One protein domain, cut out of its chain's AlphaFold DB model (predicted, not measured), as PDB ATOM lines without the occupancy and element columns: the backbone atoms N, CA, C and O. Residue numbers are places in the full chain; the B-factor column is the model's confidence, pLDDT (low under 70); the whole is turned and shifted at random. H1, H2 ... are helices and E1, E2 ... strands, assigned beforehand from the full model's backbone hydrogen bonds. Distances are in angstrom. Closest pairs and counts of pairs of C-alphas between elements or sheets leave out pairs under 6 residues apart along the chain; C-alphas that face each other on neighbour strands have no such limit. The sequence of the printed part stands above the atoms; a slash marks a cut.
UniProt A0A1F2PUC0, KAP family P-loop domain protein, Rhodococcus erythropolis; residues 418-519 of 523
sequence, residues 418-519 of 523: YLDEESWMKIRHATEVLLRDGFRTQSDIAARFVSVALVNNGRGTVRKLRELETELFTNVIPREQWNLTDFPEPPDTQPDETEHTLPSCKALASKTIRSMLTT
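What this domain is: This is residues 418 to 519 of the 523 residues of the protein "KAP family P-loop domain protein" of Rhodococcus erythropolis (UniProt A0A1F2PUC0). A short helix, H2, lies in the middle with H3 and H4 packing across it; H1 packs on H3 at one end of the domain, and the hairpin of E1 and E2 reaches to the other end. The link of residues 477 to 501 loops widely from H3 to H4. The printed part has 102 residues, with four named helices and two named strands that follow along the chain as H1, H2, E1, E2, H3, H4; the class is mixed, helices and strands, with one antiparallel sheet, E1 - E2. It is compact, with a radius of gyration of the C-alphas of 14.7 A and spans of 45 by 34 by 27 A.

How they stand to each other: Start at H1, residues 421 to 436: with residues 424 to 431 alone it touches H3, residues 470 to 476, about perpendicular at 79 degrees, closest at C-alphas 428 and 476, 4.6 A. H2, residues 442 to 449, touches H3 at a steep tilt of 62 degrees, closest at C-alphas 449 and 473, 6.2 A. H2 also touches H4, residues 502 to 518, closest at C-alphas 447 and 506, 4.4 A. E1, residues 450 to 456, and E2, residues 461 to 468, form a hairpin; look for N 453 and O 464, 2.8 A, within hydrogen-bond range. The closest C-alphas of E2 and H4 are 468 and 509, 5.9 A. H1 and H4 are apart. Every O i to N i+4 pair is within hydrogen-bond range in H1 and H4, against 2 of 4 in H2 and 2 of 3 in H3.

Where its parts are: Find C-alpha 421 at (-41.712, 55.366, -26.883); from there H1 runs 22.4 A. H2 spans 11.2 A, E1 19.5 A, E2 21.1 A and H3 10.1 A. H4 runs 23.9 A to C-alpha 518 at (-44.489, 38.741, -2.651).

The domain as a whole: The two C-alphas farthest apart, Asp 437 and Gly 458, are 47.3 A apart. The printed part has no cut, and the link from H3 to H4 is long. Look for pLDDT under 70 at residues 454 to 463, 490 to 500 and 519.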
ATOM      1  N   TYR A 418     -41.599  46.584 -32.534       82.50
ATOM      2  CA  TYR A 418     -41.726  47.677 -33.504       82.50
ATOM      3  C   TYR A 418     -42.250  48.977 -32.879       82.50
ATOM      4  O   TYR A 418     -42.261  50.014 -33.532       82.50
ATOM      5  N   LEU A 419     -42.701  48.932 -31.623       85.31
ATOM      6  CA  LEU A 419     -43.285  50.078 -30.932       85.31
ATOM      7  C   LEU A 419     -42.194  50.985 -30.351       85.31
ATOM      8  O   LEU A 419     -41.370  50.544 -29.547       85.31
ATOM      9  N   ASP A 420     -42.238  52.264 -30.716       85.81
ATOM     10  CA  ASP A 420     -41.405  53.312 -30.128       85.81
ATOM     11  C   ASP A 420     -42.006  53.877 -28.824       85.81
ATOM     12  O   ASP A 420     -43.105  53.507 -28.396       85.81
ATOM     13  N   GLU A 421     -41.273  54.772 -28.155       87.06
ATOM     14  CA  GLU A 421     -41.712  55.366 -26.883       87.06
ATOM     15  C   GLU A 421     -43.053  56.105 -27.006       87.06
ATOM     16  O   GLU A 421     -43.887  56.034 -26.100       87.06
ATOM     17  N   GLU A 422     -43.294  56.790 -28.129       88.56
ATOM     18  CA  GLU A 422     -44.546  57.510 -28.367       88.56
ATOM     19  C   GLU A 422     -45.728  56.541 -28.517       88.56
ATOM     20  O   GLU A 422     -46.788  56.739 -27.911       88.56
ATOM     21  N   SER A 423     -45.535  55.459 -29.271       89.25
ATOM     22  CA  SER A 423     -46.536  54.410 -29.458       89.25
ATOM     23  C   SER A 423     -46.868  53.717 -28.137       89.25
ATOM     24  O   SER A 423     -48.045  53.548 -27.806       89.25
ATOM     25  N   TRP A 424     -45.854  53.398 -27.324       91.62
ATOM     26  CA  TRP A 424     -46.058  52.850 -25.981       91.62
ATOM     27  C   TRP A 424     -46.827  53.806 -25.066       91.62
ATOM     28  O   TRP A 424     -47.706  53.356 -24.329       91.62
ATOM     29  N   MET A 425     -46.571  55.118 -25.130       90.88
ATOM     30  CA  MET A 425     -47.334  56.108 -24.359       90.88
ATOM     31  C   MET A 425     -48.820  56.135 -24.749       90.88
ATOM     32  O   MET A 425     -49.682  56.177 -23.867       90.88
ATOM     33  N   LYS A 426     -49.140  56.059 -26.046       90.94
ATOM     34  CA  LYS A 426     -50.534  55.995 -26.530       90.94
ATOM     35  C   LYS A 426     -51.233  54.713 -26.065       90.94
ATOM     36  O   LYS A 426     -52.358  54.775 -25.565       90.94
ATOM     37  N   ILE A 427     -50.554  53.566 -26.166       92.44
ATOM     38  CA  ILE A 427     -51.073  52.264 -25.714       92.44
ATOM     39  C   ILE A 427     -51.306  52.263 -24.201       92.44
ATOM     40  O   ILE A 427     -52.353  51.796 -23.741       92.44
ATOM     41  N   ARG A 428     -50.374  52.828 -23.425       92.19
ATOM     42  CA  ARG A 428     -50.507  52.995 -21.973       92.19
ATOM     43  C   ARG A 428     -51.754  53.801 -21.628       92.19
ATOM     44  O   ARG A 428     -52.595  53.312 -20.882       92.19
ATOM     45  N   HIS A 429     -51.917  54.982 -22.221       92.00
ATOM     46  CA  HIS A 429     -53.066  55.843 -21.938       92.00
ATOM     47  C   HIS A 429     -54.406  55.166 -22.266       92.00
ATOM     48  O   HIS A 429     -55.349  55.221 -21.479       92.00
ATOM     49  N   ALA A 430     -54.490  54.472 -23.405       90.38
ATOM     50  CA  ALA A 430     -55.685  53.717 -23.768       90.38
ATOM     51  C   ALA A 430     -55.950  52.549 -22.799       90.38
ATOM     52  O   ALA A 430     -57.097  52.299 -22.427       90.38
ATOM     53  N   THR A 431     -54.900  51.869 -22.334       89.75
ATOM     54  CA  THR A 431     -55.024  50.770 -21.367       89.75
ATOM     55  C   THR A 431     -55.470  51.270 -19.991       89.75
ATOM     56  O   THR A 431     -56.322  50.644 -19.366       89.75
ATOM     57  N   GLU A 432     -54.982  52.425 -19.533       90.44
ATOM     58  CA  GLU A 432     -55.446  53.069 -18.294       90.44
ATOM     59  C   GLU A 432     -56.956  53.347 -18.324       90.44
ATOM     60  O   GLU A 432     -57.644  53.136 -17.323       90.44
ATOM     61  N   VAL A 433     -57.493  53.768 -19.475       89.69
ATOM     62  CA  VAL A 433     -58.940  53.954 -19.664       89.69
ATOM     63  C   VAL A 433     -59.685  52.619 -19.568       89.69
ATOM     64  O   VAL A 433     -60.673  52.539 -18.840       89.69
ATOM     65  N   LEU A 434     -59.192  51.559 -20.220       88.81
ATOM     66  CA  LEU A 434     -59.799  50.219 -20.152       88.81
ATOM     67  C   LEU A 434     -59.864  49.672 -18.718       88.81
ATOM     68  O   LEU A 434     -60.868  49.064 -18.339       88.81
ATOM     69  N   LEU A 435     -58.806  49.893 -17.931       88.81
ATOM     70  CA  LEU A 435     -58.729  49.477 -16.528       88.81
ATOM     71  C   LEU A 435     -59.661  50.312 -15.642       88.81
ATOM     72  O   LEU A 435     -60.413  49.756 -14.844       88.81
ATOM     73  N   ARG A 436     -59.642  51.645 -15.789       88.94
ATOM     74  CA  ARG A 436     -60.469  52.564 -14.990       88.94
ATOM     75  C   ARG A 436     -61.960  52.331 -15.208       88.94
ATOM     76  O   ARG A 436     -62.730  52.377 -14.251       88.94
ATOM     77  N   ASP A 437     -62.356  52.088 -16.451       88.06
ATOM     78  CA  ASP A 437     -63.755  51.897 -16.826       88.06
ATOM     79  C   ASP A 437     -64.223  50.440 -16.573       88.06
ATOM     80  O   ASP A 437     -65.393  50.115 -16.764       88.06
ATOM     81  N   GLY A 438     -63.325  49.564 -16.095       83.88
ATOM     82  CA  GLY A 438     -63.634  48.196 -15.669       83.88
ATOM     83  C   GLY A 438     -63.850  47.198 -16.809       83.88
ATOM     84  O   GLY A 438     -64.361  46.104 -16.569       83.88
ATOM     85  N   PHE A 439     -63.471  47.539 -18.045       84.75
ATOM     86  CA  PHE A 439     -63.603  46.647 -19.204       84.75
ATOM     87  C   PHE A 439     -62.608  45.477 -19.172       84.75
ATOM     88  O   PHE A 439     -62.884  44.401 -19.717       84.75
ATOM     89  N   ARG A 440     -61.444  45.682 -18.545       87.31
ATOM     90  CA  ARG A 440     -60.371  44.689 -18.397       87.31
ATOM     91  C   ARG A 440     -59.715  44.800 -17.024       87.31
ATOM     92  O   ARG A 440     -59.691  45.871 -16.431       87.31
ATOM     93  N   THR A 441     -59.164  43.691 -16.537       89.19
ATOM     94  CA  THR A 441     -58.327  43.648 -15.325       89.19
ATOM     95  C   THR A 441     -56.840  43.614 -15.684       89.19
ATOM     96  O   THR A 441     -56.478  43.237 -16.801       89.19
ATOM     97  N   GLN A 442     -55.949  43.943 -14.738       89.62
ATOM     98  CA  GLN A 442     -54.500  43.854 -14.984       89.62
ATOM     99  C   GLN A 442     -54.057  42.434 -15.363       89.62
ATOM    100  O   GLN A 442     -53.153  42.273 -16.181       89.62
ATOM    101  N   SER A 443     -54.722  41.398 -14.840       86.69
ATOM    102  CA  SER A 443     -54.447  40.008 -15.218       86.69
ATOM    103  C   SER A 443     -54.913  39.655 -16.635       86.69
ATOM    104  O   SER A 443     -54.264  38.832 -17.280       86.69
ATOM    105  N   ASP A 444     -55.970  40.288 -17.162       86.75
ATOM    106  CA  ASP A 444     -56.384  40.112 -18.566       86.75
ATOM    107  C   ASP A 444     -55.359  40.705 -19.537       86.75
ATOM    108  O   ASP A 444     -55.035  40.084 -20.553       86.75
ATOM    109  N   ILE A 445     -54.821  41.882 -19.194       88.75
ATOM    110  CA  ILE A 445     -53.757  42.543 -19.958       88.75
ATOM    111  C   ILE A 445     -52.463  41.733 -19.860       88.75
ATOM    112  O   ILE A 445     -51.875  41.401 -20.885       88.75
ATOM    113  N   ALA A 446     -52.052  41.326 -18.655       87.88
ATOM    114  CA  ALA A 446     -50.834  40.539 -18.452       87.88
ATOM    115  C   ALA A 446     -50.863  39.196 -19.206       87.88
ATOM    116  O   ALA A 446     -49.835  38.751 -19.714       87.88
ATOM    117  N   ALA A 447     -52.039  38.579 -19.373       87.31
ATOM    118  CA  ALA A 447     -52.197  37.369 -20.182       87.31
ATOM    119  C   ALA A 447     -51.792  37.561 -21.660       87.31
ATOM    120  O   ALA A 447     -51.442  36.588 -22.331       87.31
ATOM    121  N   ARG A 448     -51.824  38.796 -22.185       87.94
ATOM    122  CA  ARG A 448     -51.416  39.117 -23.564       87.94
ATOM    123  C   ARG A 448     -49.899  39.195 -23.743       87.94
ATOM    124  O   ARG A 448     -49.445  39.090 -24.876       87.94
ATOM    125  N   PHE A 449     -49.149  39.293 -22.644       89.38
ATOM    126  CA  PHE A 449     -47.685  39.364 -22.609       89.38
ATOM    127  C   PHE A 449     -47.018  38.028 -22.250       89.38
ATOM    128  O   PHE A 449     -45.828  37.986 -21.954       89.38
ATOM    129  N   VAL A 450     -47.766  36.922 -22.262       86.00
ATOM    130  CA  VAL A 450     -47.204  35.581 -22.066       86.00
ATOM    131  C   VAL A 450     -46.713  35.025 -23.400       86.00
ATOM    132  O   VAL A 450     -47.510  34.830 -24.320       86.00
ATOM    133  N   SER A 451     -45.412  34.753 -23.501       83.50
ATOM    134  CA  SER A 451     -44.790  34.211 -24.705       83.50
ATOM    135  C   SER A 451     -45.012  32.702 -24.843       83.50
ATOM    136  O   SER A 451     -45.175  31.961 -23.866       83.50
ATOM    137  N   VAL A 452     -45.034  32.234 -26.092       79.94
ATOM    138  CA  VAL A 452     -45.239  30.827 -26.456       79.94
ATOM    139  C   VAL A 452     -44.009  30.336 -27.218       79.94
ATOM    140  O   VAL A 452     -43.637  30.905 -28.240       79.94
ATOM    141  N   ALA A 453     -43.374  29.273 -26.734       73.19
ATOM    142  CA  ALA A 453     -42.244  28.621 -27.384       73.19
ATOM    143  C   ALA A 453     -42.698  27.432 -28.238       73.19
ATOM    144  O   ALA A 453     -43.596  26.683 -27.864       73.19
ATOM    145  N   LEU A 454     -42.037  27.211 -29.373       69.00
ATOM    146  CA  LEU A 454     -42.186  25.994 -30.168       69.00
ATOM    147  C   LEU A 454     -41.179  24.951 -29.672       69.00
ATOM    148  O   LEU A 454     -39.971  25.156 -29.776       69.00
ATOM    149  N   VAL A 455     -41.665  23.832 -29.135       68.31
ATOM    150  CA  VAL A 455     -40.827  22.739 -28.625       68.31
ATOM    151  C   VAL A 455     -40.973  21.525 -29.536       68.31
ATOM    152  O   VAL A 455     -42.080  21.062 -29.813       68.31
ATOM    153  N   ASN A 456     -39.848  21.015 -30.038       65.00
ATOM    154  CA  ASN A 456     -39.828  19.810 -30.860       65.00
ATOM    155  C   ASN A 456     -39.750  18.570 -29.962       65.00
ATOM    156  O   ASN A 456     -38.739  18.333 -29.301       65.00
ATOM    157  N   ASN A 457     -40.807  17.760 -29.973       62.97
ATOM    158  CA  ASN A 457     -40.934  16.591 -29.101       62.97
ATOM    159  C   ASN A 457     -40.562  15.279 -29.824       62.97
ATOM    160  O   ASN A 457     -40.949  14.195 -29.389       62.97
ATOM    161  N   GLY A 458     -39.892  15.351 -30.980       50.66
ATOM    162  CA  GLY A 458     -39.507  14.193 -31.799       50.66
ATOM    163  C   GLY A 458     -40.649  13.546 -32.599       50.66
ATOM    164  O   GLY A 458     -40.381  12.788 -33.527       50.66
ATOM    165  N   ARG A 459     -41.917  13.858 -32.286       49.53
ATOM    166  CA  ARG A 459     -43.123  13.467 -33.055       49.53
ATOM    167  C   ARG A 459     -43.812  14.640 -33.763       49.53
ATOM    168  O   ARG A 459     -44.819  14.435 -34.431       49.53
ATOM    169  N   GLY A 460     -43.291  15.850 -33.586       54.22
ATOM    170  CA  GLY A 460     -43.862  17.096 -34.086       54.22
ATOM    171  C   GLY A 460     -43.482  18.283 -33.203       54.22
ATOM    172  O   GLY A 460     -42.917  18.114 -32.116       54.22
ATOM    173  N   THR A 461     -43.800  19.480 -33.684       59.59
ATOM    174  CA  THR A 461     -43.602  20.737 -32.958       59.59
ATOM    175  C   THR A 461     -44.864  21.053 -32.166       59.59
ATOM    176  O   THR A 461     -45.941  21.174 -32.746       59.59
ATOM    177  N   VAL A 462     -44.744  21.176 -30.847       68.94
ATOM    178  CA  VAL A 462     -45.848  21.543 -29.955       68.94
ATOM    179  C   VAL A 462     -45.562  22.933 -29.402       68.94
ATOM    180  O   VAL A 462     -44.431  23.234 -29.019       68.94
ATOM    181  N   ARG A 463     -46.569  23.803 -29.396       69.50
ATOM    182  CA  ARG A 463     -46.475  25.109 -28.740       69.50
ATOM    183  C   ARG A 463     -46.482  24.879 -27.216       69.50
ATOM    184  O   ARG A 463     -47.107  23.947 -26.724       69.50
ATOM    185  N   LYS A 464     -45.722  25.665 -26.459       77.06
ATOM    186  CA  LYS A 464     -45.659  25.623 -24.992       77.06
ATOM    187  C   LYS A 464     -45.653  27.032 -24.429       77.06
ATOM    188  O   LYS A 464     -44.927  27.876 -24.945       77.06
ATOM    189  N   LEU A 465     -46.431  27.292 -23.379       79.31
ATOM    190  CA  LEU A 465     -46.305  28.551 -22.635       79.31
ATOM    191  C   LEU A 465     -44.886  28.650 -22.060       79.31
ATOM    192  O   LEU A 465     -44.381  27.675 -21.505       79.31
ATOM    193  N   ARG A 466     -44.235  29.800 -22.241       81.44
ATOM    194  CA  ARG A 466     -42.837  30.010 -21.854       81.44
ATOM    195  C   ARG A 466     -42.739  30.886 -20.613       81.44
ATOM    196  O   ARG A 466     -42.498  30.374 -19.526       81.44
ATOM    197  N   GLU A 467     -42.917  32.191 -20.767       85.88
ATOM    198  CA  GLU A 467     -42.760  33.148 -19.672       85.88
ATOM    199  C   GLU A 467     -43.593  34.411 -19.896       85.88
ATOM    200  O   GLU A 467     -44.127  34.639 -20.978       85.88
ATOM    201  N   LEU A 468     -43.751  35.213 -18.840       86.88
ATOM    202  CA  LEU A 468     -44.343  36.544 -18.936       86.88
ATOM    203  C   LEU A 468     -43.243  37.542 -19.310       86.88
ATOM    204  O   LEU A 468     -42.312  37.746 -18.526       86.88
ATOM    205  N   GLU A 469     -43.398  38.207 -20.453       88.12
ATOM    206  CA  GLU A 469     -42.508  39.275 -20.919       88.12
ATOM    207  C   GLU A 469     -42.702  40.526 -20.055       88.12
ATOM    208  O   GLU A 469     -43.478  41.437 -20.353       88.12
ATOM    209  N   THR A 470     -42.021  40.525 -18.912       86.31
ATOM    210  CA  THR A 470     -42.301  41.441 -17.805       86.31
ATOM    211  C   THR A 470     -41.946  42.885 -18.156       86.31
ATOM    212  O   THR A 470     -42.700  43.791 -17.819       86.31
ATOM    213  N   GLU A 471     -40.853  43.102 -18.892       86.94
ATOM    214  CA  GLU A 471     -40.440  44.435 -19.352       86.94
ATOM    215  C   GLU A 471     -41.477  45.057 -20.298       86.94
ATOM    216  O   GLU A 471     -41.884  46.204 -20.119       86.94
ATOM    217  N   LEU A 472     -41.978  44.270 -21.257       87.06
ATOM    218  CA  LEU A 472     -43.015  44.712 -22.193       87.06
ATOM    219  C   LEU A 472     -44.334  45.012 -21.476       87.06
ATOM    220  O   LEU A 472     -44.996  46.001 -21.784       87.06
ATOM    221  N   PHE A 473     -44.695  44.200 -20.480       90.25
ATOM    222  CA  PHE A 473     -45.857  44.479 -19.642       90.25
ATOM    223  C   PHE A 473     -45.680  45.773 -18.829       90.25
ATOM    224  O   PHE A 473     -46.613  46.574 -18.751       90.25
ATOM    225  N   THR A 474     -44.482  46.034 -18.288       90.25
ATOM    226  CA  THR A 474     -44.167  47.283 -17.570       90.25
ATOM    227  C   THR A 474     -44.281  48.525 -18.456       90.25
ATOM    228  O   THR A 474     -44.670  49.588 -17.967       90.25
ATOM    229  N   ASN A 475     -44.027  48.406 -19.763       88.19
ATOM    230  CA  ASN A 475     -44.240  49.514 -20.699       88.19
ATOM    231  C   ASN A 475     -45.714  49.943 -20.769       88.19
ATOM    232  O   ASN A 475     -45.990  51.134 -20.940       88.19
ATOM    233  N   VAL A 476     -46.650  49.009 -20.575       89.44
ATOM    234  CA  VAL A 476     -48.093  49.287 -20.560       89.44
ATOM    235  C   VAL A 476     -48.599  49.644 -19.166       89.44
ATOM    236  O   VAL A 476     -49.325  50.621 -19.032       89.44
ATOM    237  N   ILE A 477     -48.218  48.887 -18.134       90.19
ATOM    238  CA  ILE A 477     -48.609  49.142 -16.741       90.19
ATOM    239  C   ILE A 477     -47.336  49.233 -15.892       90.19
ATOM    240  O   ILE A 477     -46.731  48.193 -15.605       90.19
ATOM    241  N   PRO A 478     -46.929  50.443 -15.458       89.38
ATOM    242  CA  PRO A 478     -45.763  50.629 -14.601       89.38
ATOM    243  C   PRO A 478     -45.820  49.753 -13.348       89.38
ATOM    244  O   PRO A 478     -46.893  49.525 -12.781       89.38
ATOM    245  N   ARG A 479     -44.660  49.271 -12.895       86.31
ATOM    246  CA  ARG A 479     -44.566  48.294 -11.800       86.31
ATOM    247  C   ARG A 479     -45.162  48.812 -10.490       86.31
ATOM    248  O   ARG A 479     -45.696  48.033  -9.707       86.31
ATOM    249  N   GLU A 480     -45.123  50.121 -10.270       86.06
ATOM    250  CA  GLU A 480     -45.684  50.795  -9.094       86.06
ATOM    251  C   GLU A 480     -47.217  50.736  -9.054       86.06
ATOM    252  O   GLU A 480     -47.818  50.918  -7.998       86.06
ATOM    253  N   GLN A 481     -47.854  50.491 -10.201       86.31
ATOM    254  CA  GLN A 481     -49.307  50.431 -10.350       86.31
ATOM    255  C   GLN A 481     -49.847  48.997 -10.293       86.31
ATOM    256  O   GLN A 481     -51.058  48.790 -10.410       86.31
ATOM    257  N   TRP A 482     -48.978  47.995 -10.128       88.19
ATOM    258  CA  TRP A 482     -49.402  46.601 -10.087       88.19
ATOM    259  C   TRP A 482     -50.205  46.311  -8.827       88.19
ATOM    260  O   TRP A 482     -49.706  46.441  -7.707       88.19
ATOM    261  N   ASN A 483     -51.449  45.877  -9.008       84.31
ATOM    262  CA  ASN A 483     -52.351  45.614  -7.898       84.31
ATOM    263  C   ASN A 483     -52.566  44.112  -7.701       84.31
ATOM    264  O   ASN A 483     -53.176  43.443  -8.531       84.31
ATOM    265  N   LEU A 484     -52.125  43.588  -6.553       81.81
ATOM    266  CA  LEU A 484     -52.244  42.169  -6.209       81.81
ATOM    267  C   LEU A 484     -53.702  41.665  -6.194       81.81
ATOM    268  O   LEU A 484     -53.923  40.471  -6.385       81.81
ATOM    269  N   THR A 485     -54.696  42.543  -5.998       81.00
ATOM    270  CA  THR A 485     -56.118  42.155  -6.042       81.00
ATOM    271  C   THR A 485     -56.604  41.808  -7.446       81.00
ATOM    272  O   THR A 485     -57.554  41.042  -7.578       81.00
ATOM    273  N   ASP A 486     -55.942  42.322  -8.485       82.88
ATOM    274  CA  ASP A 486     -56.306  42.069  -9.883       82.88
ATOM    275  C   ASP A 486     -55.682  40.773 -10.426       82.88
ATOM    276  O   ASP A 486     -55.981  40.376 -11.554       82.88
ATOM    277  N   PHE A 487     -54.853  40.088  -9.627       83.69
ATOM    278  CA  PHE A 487     -54.204  38.816  -9.956       83.69
ATOM    279  C   PHE A 487     -54.740  37.688  -9.057       83.69
ATOM    280  O   PHE A 487     -54.234  37.500  -7.940       83.69
ATOM    281  N   PRO A 488     -55.758  36.930  -9.513       76.69
ATOM    282  CA  PRO A 488     -56.358  35.860  -8.722       76.69
ATOM    283  C   PRO A 488     -55.347  34.747  -8.421       76.69
ATOM    284  O   PRO A 488     -54.382  34.544  -9.163       76.69
ATOM    285  N   GLU A 489     -55.564  34.013  -7.325       72.00
ATOM    286  CA  GLU A 489     -54.753  32.829  -7.037       72.00
ATOM    287  C   GLU A 489     -54.972  31.772  -8.124       72.00
ATOM    288  O   GLU A 489     -56.122  31.443  -8.432       72.00
ATOM    289  N   PRO A 490     -53.894  31.265  -8.748       64.44
ATOM    290  CA  PRO A 490     -54.028  30.201  -9.725       64.44
ATOM    291  C   PRO A 490     -54.581  28.941  -9.032       64.44
ATOM    292  O   PRO A 490     -54.252  28.700  -7.868       64.44
ATOM    293  N   PRO A 491     -55.402  28.125  -9.715       61.59
ATOM    294  CA  PRO A 491     -55.846  26.840  -9.174       61.59
ATOM    295  C   PRO A 491     -54.642  25.936  -8.825       61.59
ATOM    296  O   PRO A 491     -53.608  26.011  -9.483       61.59
ATOM    297  N   ASP A 492     -54.781  25.068  -7.810       55.22
ATOM    298  CA  ASP A 492     -53.708  24.181  -7.293       55.22
ATOM    299  C   ASP A 492     -53.069  23.274  -8.368       55.22
ATOM    300  O   ASP A 492     -51.926  22.828  -8.244       55.22
ATOM    301  N   THR A 493     -53.796  22.991  -9.448       56.09
ATOM    302  CA  THR A 493     -53.281  22.322 -10.646       56.09
ATOM    303  C   THR A 493     -52.412  23.271 -11.465       56.09
ATOM    304  O   THR A 493     -52.894  24.308 -11.922       56.09
ATOM    305  N   GLN A 494     -51.150  22.889 -11.711       57.03
ATOM    306  CA  GLN A 494     -50.299  23.579 -12.686       57.03
ATOM    307  C   GLN A 494     -51.072  23.755 -14.005       57.03
ATOM    308  O   GLN A 494     -51.655  22.772 -14.473       57.03
ATOM    309  N   PRO A 495     -51.115  24.973 -14.584       57.19
ATOM    310  CA  PRO A 495     -51.758  25.179 -15.874       57.19
ATOM    311  C   PRO A 495     -51.110  24.243 -16.891       57.19
ATOM    312  O   PRO A 495     -49.884  24.105 -16.898       57.19
ATOM    313  N   ASP A 496     -51.922  23.576 -17.710       62.25
ATOM    314  CA  ASP A 496     -51.409  22.718 -18.770       62.25
ATOM    315  C   ASP A 496     -50.563  23.578 -19.716       62.25
ATOM    316  O   ASP A 496     -51.070  24.441 -20.431       62.25
ATOM    317  N   GLU A 497     -49.246  23.371 -19.694       59.69
ATOM    318  CA  GLU A 497     -48.295  24.132 -20.508       59.69
ATOM    319  C   GLU A 497     -48.554  23.981 -22.011       59.69
ATOM    320  O   GLU A 497     -48.042  24.784 -22.793       59.69
ATOM    321  N   THR A 498     -49.306  22.952 -22.413       58.81
ATOM    322  CA  THR A 498     -49.686  22.670 -23.803       58.81
ATOM    323  C   THR A 498     -51.007  23.325 -24.214       58.81
ATOM    324  O   THR A 498     -51.353  23.318 -25.395       58.81
ATOM    325  N   GLU A 499     -51.719  23.956 -23.276       65.56
ATOM    326  CA  GLU A 499     -52.962  24.678 -23.527       65.56
ATOM    327  C   GLU A 499     -52.704  26.198 -23.562       65.56
ATOM    328  O   GLU A 499     -52.629  26.863 -22.533       65.56
ATOM    329  N   HIS A 500     -52.574  26.786 -24.760       69.31
ATOM    330  CA  HIS A 500     -52.282  28.227 -24.948       69.31
ATOM    331  C   HIS A 500     -53.519  29.127 -24.923       69.31
ATOM    332  O   HIS A 500     -53.551  30.173 -25.576       69.31
ATOM    333  N   THR A 501     -54.575  28.712 -24.231       79.06
ATOM    334  CA  THR A 501     -55.797  29.508 -24.133       79.06
ATOM    335  C   THR A 501     -55.561  30.729 -23.239       79.06
ATOM    336  O   THR A 501     -54.689  30.744 -22.367       79.06
ATOM    337  N   LEU A 502     -56.351  31.785 -23.446       78.94
ATOM    338  CA  LEU A 502     -56.284  33.006 -22.636       78.94
ATOM    339  C   LEU A 502     -56.362  32.755 -21.114       78.94
ATOM    340  O   LEU A 502     -55.586  33.378 -20.386       78.94
ATOM    341  N   PRO A 503     -57.208  31.833 -20.605       82.75
ATOM    342  CA  PRO A 503     -57.212  31.455 -19.190       82.75
ATOM    343  C   PRO A 503     -55.878  30.886 -18.691       82.75
ATOM    344  O   PRO A 503     -55.421  31.273 -17.614       82.75
ATOM    345  N   SER A 504     -55.219  30.022 -19.468       81.06
ATOM    346  CA  SER A 504     -53.915  29.452 -19.107       81.06
ATOM    347  C   SER A 504     -52.817  30.518 -19.081       81.06
ATOM    348  O   SER A 504     -52.032  30.570 -18.130       81.06
ATOM    349  N   CYS A 505     -52.811  31.440 -20.053       83.00
ATOM    350  CA  CYS A 505     -51.921  32.606 -20.029       83.00
ATOM    351  C   CYS A 505     -52.172  33.484 -18.794       83.00
ATOM    352  O   CYS A 505     -51.229  33.895 -18.119       83.00
ATOM    353  N   LYS A 506     -53.441  33.732 -18.449       86.06
ATOM    354  CA  LYS A 506     -53.832  34.517 -17.271       86.06
ATOM    355  C   LYS A 506     -53.367  33.873 -15.964       86.06
ATOM    356  O   LYS A 506     -52.881  34.579 -15.076       86.06
ATOM    357  N   ALA A 507     -53.472  32.550 -15.846       84.44
ATOM    358  CA  ALA A 507     -53.003  31.803 -14.679       84.44
ATOM    359  C   ALA A 507     -51.476  31.891 -14.520       84.44
ATOM    360  O   ALA A 507     -50.991  32.165 -13.418       84.44
ATOM    361  N   LEU A 508     -50.719  31.726 -15.614       84.19
ATOM    362  CA  LEU A 508     -49.261  31.862 -15.594       84.19
ATOM    363  C   LEU A 508     -48.833  33.292 -15.237       84.19
ATOM    364  O   LEU A 508     -48.020  33.474 -14.335       84.19
ATOM    365  N   ALA A 509     -49.423  34.303 -15.882       85.56
ATOM    366  CA  ALA A 509     -49.132  35.708 -15.602       85.56
ATOM    367  C   ALA A 509     -49.417  36.073 -14.135       85.56
ATOM    368  O   ALA A 509     -48.581  36.690 -13.475       85.56
ATOM    369  N   SER A 510     -50.556  35.623 -13.594       86.31
ATOM    370  CA  SER A 510     -50.936  35.861 -12.193       86.31
ATOM    371  C   SER A 510     -49.970  35.187 -11.217       86.31
ATOM    372  O   SER A 510     -49.569  35.801 -10.230       86.31
ATOM    373  N   LYS A 511     -49.528  33.955 -11.507       85.44
ATOM    374  CA  LYS A 511     -48.510  33.254 -10.710       85.44
ATOM    375  C   LYS A 511     -47.183  34.018 -10.696       85.44
ATOM    376  O   LYS A 511     -46.617  34.234  -9.623       85.44
ATOM    377  N   THR A 512     -46.706  34.446 -11.864       84.94
ATOM    378  CA  THR A 512     -45.438  35.173 -12.012       84.94
ATOM    379  C   THR A 512     -45.481  36.517 -11.284       84.94
ATOM    380  O   THR A 512     -44.624  36.777 -10.440       84.94
ATOM    381  N   ILE A 513     -46.513  37.334 -11.506       85.75
ATOM    382  CA  ILE A 513     -46.630  38.657 -10.872       85.75
ATOM    383  C   ILE A 513     -46.810  38.544  -9.354       85.75
ATOM    384  O   ILE A 513     -46.144  39.266  -8.613       85.75
ATOM    385  N   ARG A 514     -47.626  37.601  -8.857       84.88
ATOM    386  CA  ARG A 514     -47.738  37.354  -7.407       84.88
ATOM    387  C   ARG A 514     -46.403  36.941  -6.808       84.88
ATOM    388  O   ARG A 514     -46.073  37.437  -5.738       84.88
ATOM    389  N   SER A 515     -45.625  36.085  -7.480       85.06
ATOM    390  CA  SER A 515     -44.283  35.733  -7.003       85.06
ATOM    391  C   SER A 515     -43.399  36.978  -6.886       85.06
ATOM    392  O   SER A 515     -42.826  37.196  -5.828       85.06
ATOM    393  N   MET A 516     -43.409  37.869  -7.885       84.00
ATOM    394  CA  MET A 516     -42.605  39.097  -7.895       84.00
ATOM    395  C   MET A 516     -43.048  40.149  -6.868       84.00
ATOM    396  O   MET A 516     -42.201  40.865  -6.342       84.00
ATOM    397  N   LEU A 517     -44.351  40.266  -6.596       82.06
ATOM    398  CA  LEU A 517     -44.907  41.200  -5.607       82.06
ATOM    399  C   LEU A 517     -44.793  40.683  -4.164       82.06
ATOM    400  O   LEU A 517     -44.826  41.475  -3.227       82.06
ATOM    401  N   THR A 518     -44.673  39.365  -3.974       77.56
ATOM    402  CA  THR A 518     -44.489  38.741  -2.651       77.56
ATOM    403  C   THR A 518     -43.010  38.575  -2.286       77.56
ATOM    404  O   THR A 518     -42.672  38.595  -1.102       77.56
ATOM    405  N   THR A 519     -42.105  38.499  -3.269       60.09
ATOM    406  CA  THR A 519     -40.652  38.548  -3.054       60.09
ATOM    407  C   THR A 519     -40.123  39.996  -3.000       60.09
ATOM    408  O   THR A 519     -39.555  40.492  -3.969       60.09
TER     409      THR A 519